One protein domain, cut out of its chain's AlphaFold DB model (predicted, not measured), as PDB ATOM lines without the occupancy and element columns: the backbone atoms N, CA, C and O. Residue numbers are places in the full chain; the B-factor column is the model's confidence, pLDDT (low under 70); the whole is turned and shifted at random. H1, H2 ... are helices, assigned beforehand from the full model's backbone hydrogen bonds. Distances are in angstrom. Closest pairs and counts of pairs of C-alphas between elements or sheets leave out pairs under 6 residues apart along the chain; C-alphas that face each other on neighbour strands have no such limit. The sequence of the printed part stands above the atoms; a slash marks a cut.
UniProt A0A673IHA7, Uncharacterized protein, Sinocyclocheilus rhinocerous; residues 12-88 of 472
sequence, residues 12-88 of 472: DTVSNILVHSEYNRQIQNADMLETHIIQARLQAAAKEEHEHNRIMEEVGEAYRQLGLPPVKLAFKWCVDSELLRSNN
ATOM      1  N   ASP A  12     144.278 153.694 217.355       41.38
ATOM      2  CA  ASP A  12     143.965 153.899 218.781       41.38
ATOM      3  C   ASP A  12     145.158 153.629 219.707       41.38
ATOM      4  O   ASP A  12     145.366 154.337 220.690       41.38
ATOM      5  N   THR A  13     146.004 152.652 219.370       43.62
ATOM      6  CA  THR A  13     147.220 152.341 220.139       43.62
ATOM      7  C   THR A  13     148.286 153.424 219.978       43.62
ATOM      8  O   THR A  13     148.949 153.774 220.950       43.62
ATOM      9  N   VAL A  14     148.427 153.995 218.777       48.22
ATOM     10  CA  VAL A  14     149.388 155.078 218.500       48.22
ATOM     11  C   VAL A  14     148.927 156.386 219.142       48.22
ATOM     12  O   VAL A  14     149.736 157.067 219.768       48.22
ATOM     13  N   SER A  15     147.626 156.688 219.087       53.88
ATOM     14  CA  SER A  15     147.027 157.832 219.783       53.88
ATOM     15  C   SER A  15     147.209 157.734 221.299       53.88
ATOM     16  O   SER A  15     147.592 158.712 221.934       53.88
ATOM     17  N   ASN A  16     147.028 156.550 221.893       52.78
ATOM     18  CA  ASN A  16     147.208 156.362 223.336       52.78
ATOM     19  C   ASN A  16     148.683 156.500 223.765       52.78
ATOM     20  O   ASN A  16     148.985 157.133 224.775       52.78
ATOM     21  N   ILE A  17     149.626 155.992 222.960       56.53
ATOM     22  CA  ILE A  17     151.070 156.164 223.202       56.53
ATOM     23  C   ILE A  17     151.474 157.642 223.093       56.53
ATOM     24  O   ILE A  17     152.236 158.128 223.931       56.53
ATOM     25  N   LEU A  18     150.940 158.372 222.108       63.16
ATOM     26  CA  LEU A  18     151.199 159.801 221.940       63.16
ATOM     27  C   LEU A  18     150.666 160.601 223.138       63.16
ATOM     28  O   LEU A  18     151.408 161.388 223.725       63.16
ATOM     29  N   VAL A  19     149.431 160.325 223.568       65.31
ATOM     30  CA  VAL A  19     148.817 160.942 224.754       65.31
ATOM     31  C   VAL A  19     149.625 160.639 226.017       65.31
ATOM     32  O   VAL A  19     149.889 161.538 226.813       65.31
ATOM     33  N   HIS A  20     150.094 159.400 226.185       66.19
ATOM     34  CA  HIS A  20     150.945 159.027 227.314       66.19
ATOM     35  C   HIS A  20     152.293 159.767 227.296       66.19
ATOM     36  O   HIS A  20     152.787 160.190 228.343       66.19
ATOM     37  N   SER A  21     152.882 159.960 226.113       70.50
ATOM     38  CA  SER A  21     154.146 160.685 225.960       70.50
ATOM     39  C   SER A  21     154.007 162.179 226.270       70.50
ATOM     40  O   SER A  21     154.828 162.722 227.012       70.50
ATOM     41  N   GLU A  22     152.933 162.823 225.802       72.19
ATOM     42  CA  GLU A  22     152.632 164.225 226.105       72.19
ATOM     43  C   GLU A  22     152.318 164.424 227.590       72.19
ATOM     44  O   GLU A  22     152.837 165.348 228.216       72.19
ATOM     45  N   TYR A  23     151.547 163.516 228.193       70.44
ATOM     46  CA  TYR A  23     151.264 163.537 229.628       70.44
ATOM     47  C   TYR A  23     152.543 163.432 230.470       70.44
ATOM     48  O   TYR A  23     152.767 164.242 231.373       70.44
ATOM     49  N   ASN A  24     153.428 162.484 230.147       71.38
ATOM     50  CA  ASN A  24     154.707 162.337 230.844       71.38
ATOM     51  C   ASN A  24     155.600 163.572 230.668       71.38
ATOM     52  O   ASN A  24     156.239 164.003 231.629       71.38
ATOM     53  N   ARG A  25     155.614 164.173 229.473       79.19
ATOM     54  CA  ARG A  25     156.341 165.419 229.203       79.19
ATOM     55  C   ARG A  25     155.815 166.572 230.061       79.19
ATOM     56  O   ARG A  25     156.609 167.306 230.645       79.19
ATOM     57  N   GLN A  26     154.495 166.710 230.194       75.94
ATOM     58  CA  GLN A  26     153.898 167.747 231.041       75.94
ATOM     59  C   GLN A  26     154.192 167.536 232.530       75.94
ATOM     60  O   GLN A  26     154.519 168.500 233.220       75.94
ATOM     61  N   ILE A  27     154.159 166.292 233.020       76.62
ATOM     62  CA  ILE A  27     154.563 165.981 234.402       76.62
ATOM     63  C   ILE A  27     156.021 166.367 234.642       76.62
ATOM     64  O   ILE A  27     156.324 167.007 235.644       76.62
ATOM     65  N   GLN A  28     156.924 166.008 233.729       78.81
ATOM     66  CA  GLN A  28     158.343 166.336 233.868       78.81
ATOM     67  C   GLN A  28     158.581 167.849 233.884       78.81
ATOM     68  O   GLN A  28     159.367 168.338 234.697       78.81
ATOM     69  N   ASN A  29     157.866 168.597 233.038       79.94
ATOM     70  CA  ASN A  29     157.922 170.056 233.039       79.94
ATOM     71  C   ASN A  29     157.426 170.642 234.372       79.94
ATOM     72  O   ASN A  29     158.064 171.546 234.912       79.94
ATOM     73  N   ALA A  30     156.344 170.098 234.937       80.50
ATOM     74  CA  ALA A  30     155.817 170.519 236.234       80.50
ATOM     75  C   ALA A  30     156.784 170.204 237.392       80.50
ATOM     76  O   ALA A  30     157.058 171.079 238.212       80.50
ATOM     77  N   ASP A  31     157.364 168.999 237.431       80.75
ATOM     78  CA  ASP A  31     158.324 168.589 238.467       80.75
ATOM     79  C   ASP A  31     159.617 169.432 238.417       80.75
ATOM     80  O   ASP A  31     160.191 169.794 239.456       80.75
ATOM     81  N   MET A  32     160.088 169.771 237.208       86.94
ATOM     82  CA  MET A  32     161.229 170.670 236.995       86.94
ATOM     83  C   MET A  32     160.934 172.067 237.553       86.94
ATOM     84  O   MET A  32     161.751 172.634 238.283       86.94
ATOM     85  N   LEU A  33     159.759 172.606 237.232       86.25
ATOM     86  CA  LEU A  33     159.320 173.930 237.649       86.25
ATOM     87  C   LEU A  33     159.132 174.025 239.168       86.25
ATOM     88  O   LEU A  33     159.607 174.974 239.794       86.25
ATOM     89  N   GLU A  34     158.503 173.017 239.774       83.81
ATOM     90  CA  GLU A  34     158.354 172.900 241.226       83.81
ATOM     91  C   GLU A  34     159.729 172.877 241.905       83.81
ATOM     92  O   GLU A  34     159.983 173.631 242.847       83.81
ATOM     93  N   THR A  35     160.657 172.072 241.380       84.88
ATOM     94  CA  THR A  35     162.025 171.989 241.908       84.88
ATOM     95  C   THR A  35     162.740 173.338 241.831       84.88
ATOM     96  O   THR A  35     163.358 173.750 242.813       84.88
ATOM     97  N   HIS A  36     162.619 174.050 240.709       87.75
ATOM     98  CA  HIS A  36     163.205 175.376 240.535       87.75
ATOM     99  C   HIS A  36     162.612 176.405 241.515       87.75
ATOM    100  O   HIS A  36     163.360 177.135 242.161       87.75
ATOM    101  N   ILE A  37     161.288 176.429 241.709       87.19
ATOM    102  CA  ILE A  37     160.640 177.341 242.667       87.19
ATOM    103  C   ILE A  37     161.110 177.055 244.098       87.19
ATOM    104  O   ILE A  37     161.406 177.988 244.847       87.19
ATOM    105  N   ILE A  38     161.220 175.782 244.487       86.06
ATOM    106  CA  ILE A  38     161.710 175.413 245.820       86.06
ATOM    107  C   ILE A  38     163.175 175.840 245.991       86.06
ATOM    108  O   ILE A  38     163.527 176.422 247.015       86.06
ATOM    109  N   GLN A  39     164.027 175.613 244.989       86.44
ATOM    110  CA  GLN A  39     165.423 176.055 245.022       86.44
ATOM    111  C   GLN A  39     165.547 177.580 245.111       86.44
ATOM    112  O   GLN A  39     166.325 178.082 245.921       86.44
ATOM    113  N   ALA A  40     164.743 178.315 244.344       87.19
ATOM    114  CA  ALA A  40     164.704 179.769 244.384       87.19
ATOM    115  C   ALA A  40     164.290 180.291 245.769       87.19
ATOM    116  O   ALA A  40     164.883 181.241 246.276       87.19
ATOM    117  N   ARG A  41     163.315 179.639 246.421       84.50
ATOM    118  CA  ARG A  41     162.910 179.962 247.801       84.50
ATOM    119  C   ARG A  41     164.029 179.706 248.804       84.50
ATOM    120  O   ARG A  41     164.261 180.546 249.666       84.50
ATOM    121  N   LEU A  42     164.743 178.588 248.673       82.31
ATOM    122  CA  LEU A  42     165.886 178.269 249.532       82.31
ATOM    123  C   LEU A  42     167.001 179.313 249.397       82.31
ATOM    124  O   LEU A  42     167.523 179.795 250.399       82.31
ATOM    125  N   GLN A  43     167.342 179.691 248.164       84.06
ATOM    126  CA  GLN A  43     168.358 180.712 247.906       84.06
ATOM    127  C   GLN A  43     167.934 182.091 248.417       84.06
ATOM    128  O   GLN A  43     168.758 182.814 248.977       84.06
ATOM    129  N   ALA A  44     166.658 182.444 248.254       86.50
ATOM    130  CA  ALA A  44     166.111 183.697 248.754       86.50
ATOM    131  C   ALA A  44     166.184 183.769 250.281       86.50
ATOM    132  O   ALA A  44     166.732 184.732 250.806       86.50
ATOM    133  N   ALA A  45     165.733 182.719 250.974       84.19
ATOM    134  CA  ALA A  45     165.774 182.643 252.429       84.19
ATOM    135  C   ALA A  45     167.211 182.717 252.965       84.19
ATOM    136  O   ALA A  45     167.485 183.501 253.867       84.19
ATOM    137  N   ALA A  46     168.150 181.982 252.360       83.75
ATOM    138  CA  ALA A  46     169.556 182.028 252.761       83.75
ATOM    139  C   ALA A  46     170.173 183.426 252.569       83.75
ATOM    140  O   ALA A  46     170.963 183.886 253.392       83.75
ATOM    141  N   LYS A  47     169.808 184.122 251.485       82.44
ATOM    142  CA  LYS A  47     170.293 185.476 251.203       82.44
ATOM    143  C   LYS A  47     169.657 186.519 252.123       82.44
ATOM    144  O   LYS A  47     170.355 187.417 252.581       82.44
ATOM    145  N   GLU A  48     168.365 186.396 252.412       84.12
ATOM    146  CA  GLU A  48     167.645 187.258 253.357       84.12
ATOM    147  C   GLU A  48     168.161 187.075 254.786       84.12
ATOM    148  O   GLU A  48     168.388 188.068 255.471       84.12
ATOM    149  N   GLU A  49     168.430 185.838 255.209       81.12
ATOM    150  CA  GLU A  49     169.036 185.531 256.508       81.12
ATOM    151  C   GLU A  49     170.452 186.106 256.615       81.12
ATOM    152  O   GLU A  49     170.785 186.750 257.608       81.12
ATOM    153  N   HIS A  50     171.276 185.954 255.574       82.06
ATOM    154  CA  HIS A  50     172.621 186.531 255.548       82.06
ATOM    155  C   HIS A  50     172.597 188.066 255.641       82.06
ATOM    156  O   HIS A  50     173.350 188.664 256.409       82.06
ATOM    157  N   GLU A  51     171.734 188.725 254.869       79.44
ATOM    158  CA  GLU A  51     171.579 190.182 254.910       79.44
ATOM    159  C   GLU A  51     170.988 190.657 256.246       79.44
ATOM    160  O   GLU A  51     171.421 191.681 256.773       79.44
ATOM    161  N   HIS A  52     170.051 189.903 256.828       75.12
ATOM    162  CA  HIS A  52     169.507 190.178 258.157       75.12
ATOM    163  C   HIS A  52     170.591 190.081 259.234       75.12
ATOM    164  O   HIS A  52     170.703 190.982 260.060       75.12
ATOM    165  N   ASN A  53     171.427 189.041 259.188       78.69
ATOM    166  CA  ASN A  53     172.539 188.868 260.119       78.69
ATOM    167  C   ASN A  53     173.577 189.990 259.973       78.69
ATOM    168  O   ASN A  53     174.008 190.529 260.986       78.69
ATOM    169  N   ARG A  54     173.897 190.432 258.745       80.62
ATOM    170  CA  ARG A  54     174.776 191.598 258.529       80.62
ATOM    171  C   ARG A  54     174.204 192.872 259.160       80.62
ATOM    172  O   ARG A  54     174.923 193.605 259.825       80.62
ATOM    173  N   ILE A  55     172.908 193.130 258.978       75.56
ATOM    174  CA  ILE A  55     172.245 194.305 259.568       75.56
ATOM    175  C   ILE A  55     172.198 194.200 261.101       75.56
ATOM    176  O   ILE A  55     172.401 195.197 261.789       75.56
ATOM    177  N   MET A  56     171.966 193.002 261.643       70.88
ATOM    178  CA  MET A  56     172.011 192.746 263.085       70.88
ATOM    179  C   MET A  56     173.417 192.945 263.669       70.88
ATOM    180  O   MET A  56     173.528 193.449 264.781       70.88
ATOM    181  N   GLU A  57     174.482 192.603 262.941       76.81
ATOM    182  CA  GLU A  57     175.864 192.896 263.348       76.81
ATOM    183  C   GLU A  57     176.179 194.403 263.310       76.81
ATOM    184  O   GLU A  57     176.890 194.900 264.179       76.81
ATOM    185  N   GLU A  58     175.625 195.145 262.344       73.69
ATOM    186  CA  GLU A  58     175.838 196.594 262.202       73.69
ATOM    187  C   GLU A  58     175.017 197.441 263.197       73.69
ATOM    188  O   GLU A  58     175.494 198.476 263.663       73.69
ATOM    189  N   VAL A  59     173.780 197.035 263.513       69.44
ATOM    190  CA  VAL A  59     172.797 197.851 264.264       69.44
ATOM    191  C   VAL A  59     172.428 197.238 265.628       69.44
ATOM    192  O   VAL A  59     171.872 197.923 266.490       69.44
ATOM    193  N   GLY A  60     172.760 195.968 265.873       68.75
ATOM    194  CA  GLY A  60     172.458 195.266 267.123       68.75
ATOM    195  C   GLY A  60     170.958 195.051 267.368       68.75
ATOM    196  O   GLY A  60     170.127 195.109 266.460       68.75
ATOM    197  N   GLU A  61     170.578 194.825 268.630       65.69
ATOM    198  CA  GLU A  61     169.180 194.575 269.038       65.69
ATOM    199  C   GLU A  61     168.224 195.752 268.770       65.69
ATOM    200  O   GLU A  61     167.002 195.565 268.725       65.69
ATOM    201  N   ALA A  62     168.761 196.952 268.523       62.53
ATOM    202  CA  ALA A  62     167.981 198.138 268.184       62.53
ATOM    203  C   ALA A  62     167.157 197.952 266.896       62.53
ATOM    204  O   ALA A  62     166.078 198.528 266.772       62.53
ATOM    205  N   TYR A  63     167.595 197.089 265.968       65.00
ATOM    206  CA  TYR A  63     166.858 196.807 264.731       65.00
ATOM    207  C   TYR A  63     165.465 196.205 264.994       65.00
ATOM    208  O   TYR A  63     164.496 196.567 264.326       65.00
ATOM    209  N   ARG A  64     165.333 195.336 266.010       60.84
ATOM    210  CA  ARG A  64     164.041 194.733 266.389       60.84
ATOM    211  C   ARG A  64     163.155 195.693 267.180       60.84
ATOM    212  O   ARG A  64     161.939 195.652 267.030       60.84
ATOM    213  N   GLN A  65     163.754 196.564 267.992       64.62
ATOM    214  CA  GLN A  65     163.024 197.540 268.812       64.62
ATOM    215  C   GLN A  65     162.417 198.680 267.980       64.62
ATOM    216  O   GLN A  65     161.411 199.259 268.377       64.62
ATOM    217  N   LEU A  66     162.995 198.976 266.811       64.44
ATOM    218  CA  LEU A  66     162.538 200.044 265.915       64.44
ATOM    219  C   LEU A  66     161.415 199.624 264.947       64.44
ATOM    220  O   LEU A  66     160.956 200.458 264.171       64.44
ATOM    221  N   GLY A  67     160.976 198.357 264.962       58.91
ATOM    222  CA  GLY A  67     159.883 197.876 264.102       58.91
ATOM    223  C   GLY A  67     160.146 198.044 262.600       58.91
ATOM    224  O   GLY A  67     159.207 198.225 261.825       58.91
ATOM    225  N   LEU A  68     161.419 198.044 262.185       60.09
ATOM    226  CA  LEU A  68     161.802 198.275 260.793       60.09
ATOM    227  C   LEU A  68     161.327 197.121 259.891       60.09
ATOM    228  O   LEU A  68     161.316 195.965 260.322       60.09
ATOM    229  N   PRO A  69     160.937 197.418 258.637       56.09
ATOM    230  CA  PRO A  69     160.437 196.402 257.721       56.09
ATOM    231  C   PRO A  69     161.508 195.336 257.439       56.09
ATOM    232  O   PRO A  69     162.701 195.666 257.402       56.09
ATOM    233  N   PRO A  70     161.097 194.073 257.212       60.59
ATOM    234  CA  PRO A  70     162.018 192.989 256.897       60.59
ATOM    235  C   PRO A  70     162.873 193.308 255.664       60.59
ATOM    236  O   PRO A  70     162.501 194.115 254.805       60.59
ATOM    237  N   VAL A  71     164.044 192.668 255.600       67.12
ATOM    238  CA  VAL A  71     165.021 192.804 254.511       67.12
ATOM    239  C   VAL A  71     164.330 192.673 253.149       67.12
ATOM    240  O   VAL A  71     163.386 191.901 252.989       67.12
ATOM    241  N   LYS A  72     164.795 193.442 252.152       67.38
ATOM    242  CA  LYS A  72     164.258 193.386 250.784       67.38
ATOM    243  C   LYS A  72     164.196 191.937 250.292       67.38
ATOM    244  O   LYS A  72     165.227 191.270 250.252       67.38
ATOM    245  N   LEU A  73     163.009 191.518 249.852       72.75
ATOM    246  CA  LEU A  73     162.748 190.168 249.350       72.75
ATOM    247  C   LEU A  73     163.718 189.809 248.212       72.75
ATOM    248  O   LEU A  73     163.680 190.399 247.127       72.75
ATOM    249  N   ALA A  74     164.588 188.831 248.461       80.00
ATOM    250  CA  ALA A  74     165.599 188.357 247.522       80.00
ATOM    251  C   ALA A  74     165.008 187.416 246.464       80.00
ATOM    252  O   ALA A  74     165.617 187.223 245.410       80.00
ATOM    253  N   PHE A  75     163.802 186.893 246.710       80.81
ATOM    254  CA  PHE A  75     163.116 185.929 245.848       80.81
ATOM    255  C   PHE A  75     163.003 186.377 244.388       80.81
ATOM    256  O   PHE A  75     163.204 185.567 243.486       80.81
ATOM    257  N   LYS A  76     162.804 187.677 244.136       80.00
ATOM    258  CA  LYS A  76     162.760 188.245 242.778       80.00
ATOM    259  C   LYS A  76     164.000 187.910 241.935       80.00
ATOM    260  O   LYS A  76     163.890 187.796 240.722       80.00
ATOM    261  N   TRP A  77     165.166 187.777 242.561       78.69
ATOM    262  CA  TRP A  77     166.443 187.551 241.876       78.69
ATOM    263  C   TRP A  77     166.861 186.079 241.833       78.69
ATOM    264  O   TRP A  77     167.830 185.749 241.159       78.69
ATOM    265  N   CYS A  78     166.161 185.213 242.567       82.56
ATOM    266  CA  CYS A  78     166.444 183.779 242.639       82.56
ATOM    267  C   CYS A  78     165.573 182.957 241.679       82.56
ATOM    268  O   CYS A  78     165.800 181.763 241.530       82.56
ATOM    269  N   VAL A  79     164.573 183.582 241.052       85.25
ATOM    270  CA  VAL A  79     163.624 182.934 240.145       85.25
ATOM    271  C   VAL A  79     163.971 183.260 238.694       85.25
ATOM    272  O   VAL A  79     163.970 184.427 238.297       85.25
ATOM    273  N   ASP A  80     164.195 182.227 237.884       85.50
ATOM    274  CA  ASP A  80     164.251 182.334 236.429       85.50
ATOM    275  C   ASP A  80     162.907 182.807 235.852       85.50
ATOM    276  O   ASP A  80     161.868 182.150 235.937       85.50
ATOM    277  N   SER A  81     162.950 183.998 235.269       83.50
ATOM    278  CA  SER A  81     161.798 184.692 234.709       83.50
ATOM    279  C   SER A  81     161.411 184.175 233.323       83.50
ATOM    280  O   SER A  81     160.234 184.213 232.963       83.50
ATOM    281  N   GLU A  82     162.375 183.669 232.554       83.81
ATOM    282  CA  GLU A  82     162.140 183.088 231.229       83.81
ATOM    283  C   GLU A  82     161.517 181.695 231.363       83.81
ATOM    284  O   GLU A  82     160.588 181.349 230.626       83.81
ATOM    285  N   LEU A  83     161.939 180.932 232.376       85.75
ATOM    286  CA  LEU A  83     161.352 179.632 232.700       85.75
ATOM    287  C   LEU A  83     159.875 179.740 233.115       85.75
ATOM    288  O   LEU A  83     159.057 178.912 232.717       85.75
ATOM    289  N   LEU A  84     159.509 180.769 233.887       85.00
ATOM    290  CA  LEU A  84     158.110 181.011 234.257       85.00
ATOM    291  C   LEU A  84     157.265 181.427 233.048       85.00
ATOM    292  O   LEU A  84     156.197 180.859 232.823       85.00
ATOM    293  N   ARG A  85     157.766 182.362 232.230       84.62
ATOM    294  CA  ARG A  85     157.050 182.849 231.040       84.62
ATOM    295  C   ARG A  85     156.848 181.764 229.988       84.62
ATOM    296  O   ARG A  85     155.760 181.661 229.435       84.62
ATOM    297  N   SER A  86     157.853 180.921 229.754       83.75
ATOM    298  CA  SER A  86     157.747 179.786 228.821       83.75
ATOM    299  C   SER A  86     156.725 178.726 229.255       83.75
ATOM    300  O   SER A  86     156.254 177.966 228.413       83.75
ATOM    301  N   ASN A  87     156.335 178.702 230.534       82.31
ATOM    302  CA  ASN A  87     155.290 177.828 231.076       82.31
ATOM    303  C   ASN A  87     153.979 178.581 231.385       82.31
ATOM    304  O   ASN A  87     153.151 178.075 232.140       82.31
ATOM    305  N   ASN A  88     153.775 179.772 230.806       81.56
ATOM    306  CA  ASN A  88     152.585 180.615 230.997       81.56
ATOM    307  C   ASN A  88     152.296 180.979 232.468       81.56
ATOM    308  O   ASN A  88     151.141 181.133 232.863       81.56
TER     309      ASN A  88
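This is residues 12 to 88 of the 472 residues of an uncharacterized protein of Sinocyclocheilus rhinocerous (UniProt A0A673IHA7). One very long helix, H1, makes the length of a rod, and beyond its last residues the backbone folds back along it as a thin strip with three short helices, H2, H3 and H4, ending beside the first half of H1. The strip packs on H1 through H3, near the middle of the rod, while residues 12 to 28 at the beginning of H1 stand free and have nothing beside them. The printed part has 77 residues, with four named helices in the order H1, H2, H3, H4 and no named strand, and its class is all helix. It is extended, with a radius of gyration of the C-alphas of 20.8 A, and spans 71 by 16 by 16 A.

H1 holds residues 12 to 59 and measures 69.5 A from first to last C-alpha, beginning with C-alpha 12 at (143.965, 153.899, 218.781) and ending with C-alpha 59 at (172.797, 197.851, 264.264). H2 follows with residues 62 to 65, 5.0 A long. H3 holds residues 75 to 78 and is 5.1 A long. H4 holds residues 81 to 86, is 8.7 A long, and ends with C-alpha 86 at (157.747, 179.786, 228.821).

H1 touches H3, with its residues 40 to 45 alone; the closest C-alphas of the two are those of Ala 40 and Cys 78, 4.7 A apart. H1 and H4 are close but not clearly touching, the closest C-alphas being those of Leu 33 and Leu 83, 7.8 A apart. These two helices run opposite ways at a shallow tilt of 15 degrees. H1 and H2 are close but not clearly touching, with the C-alphas of Met 56 and Tyr 63 the closest at 6.8 A. The three short helices are apart from one another. In H1 and H4 each pair of O of residue i and N of residue i+4 is within hydrogen-bond range. H2 and H3, with four residues each, are too short for such a pair, and in each the one pair of O of residue i and N of residue i+3 is within range.

The two C-alphas farthest apart are those of Asp 12 and Ala 62, at 70.5 A, while the first and last printed C-alphas, of Asp 12 and Asn 88, are 30.6 A apart. Residues 57 to 62, of which 57 to 59 belong to H1, also stand free. Without the stretches that stand free, the body of 54 residues spans 45 by 16 by 13 A. The printed part has no cut. The links from H1 to H2 and from H3 to H4 are tight, and the link from H2 to H3, with 9 residues, is short. The mean pLDDT of the printed part is 74.8, and it is under 70 in residues 12 to 20 and 59 to 72 of this model.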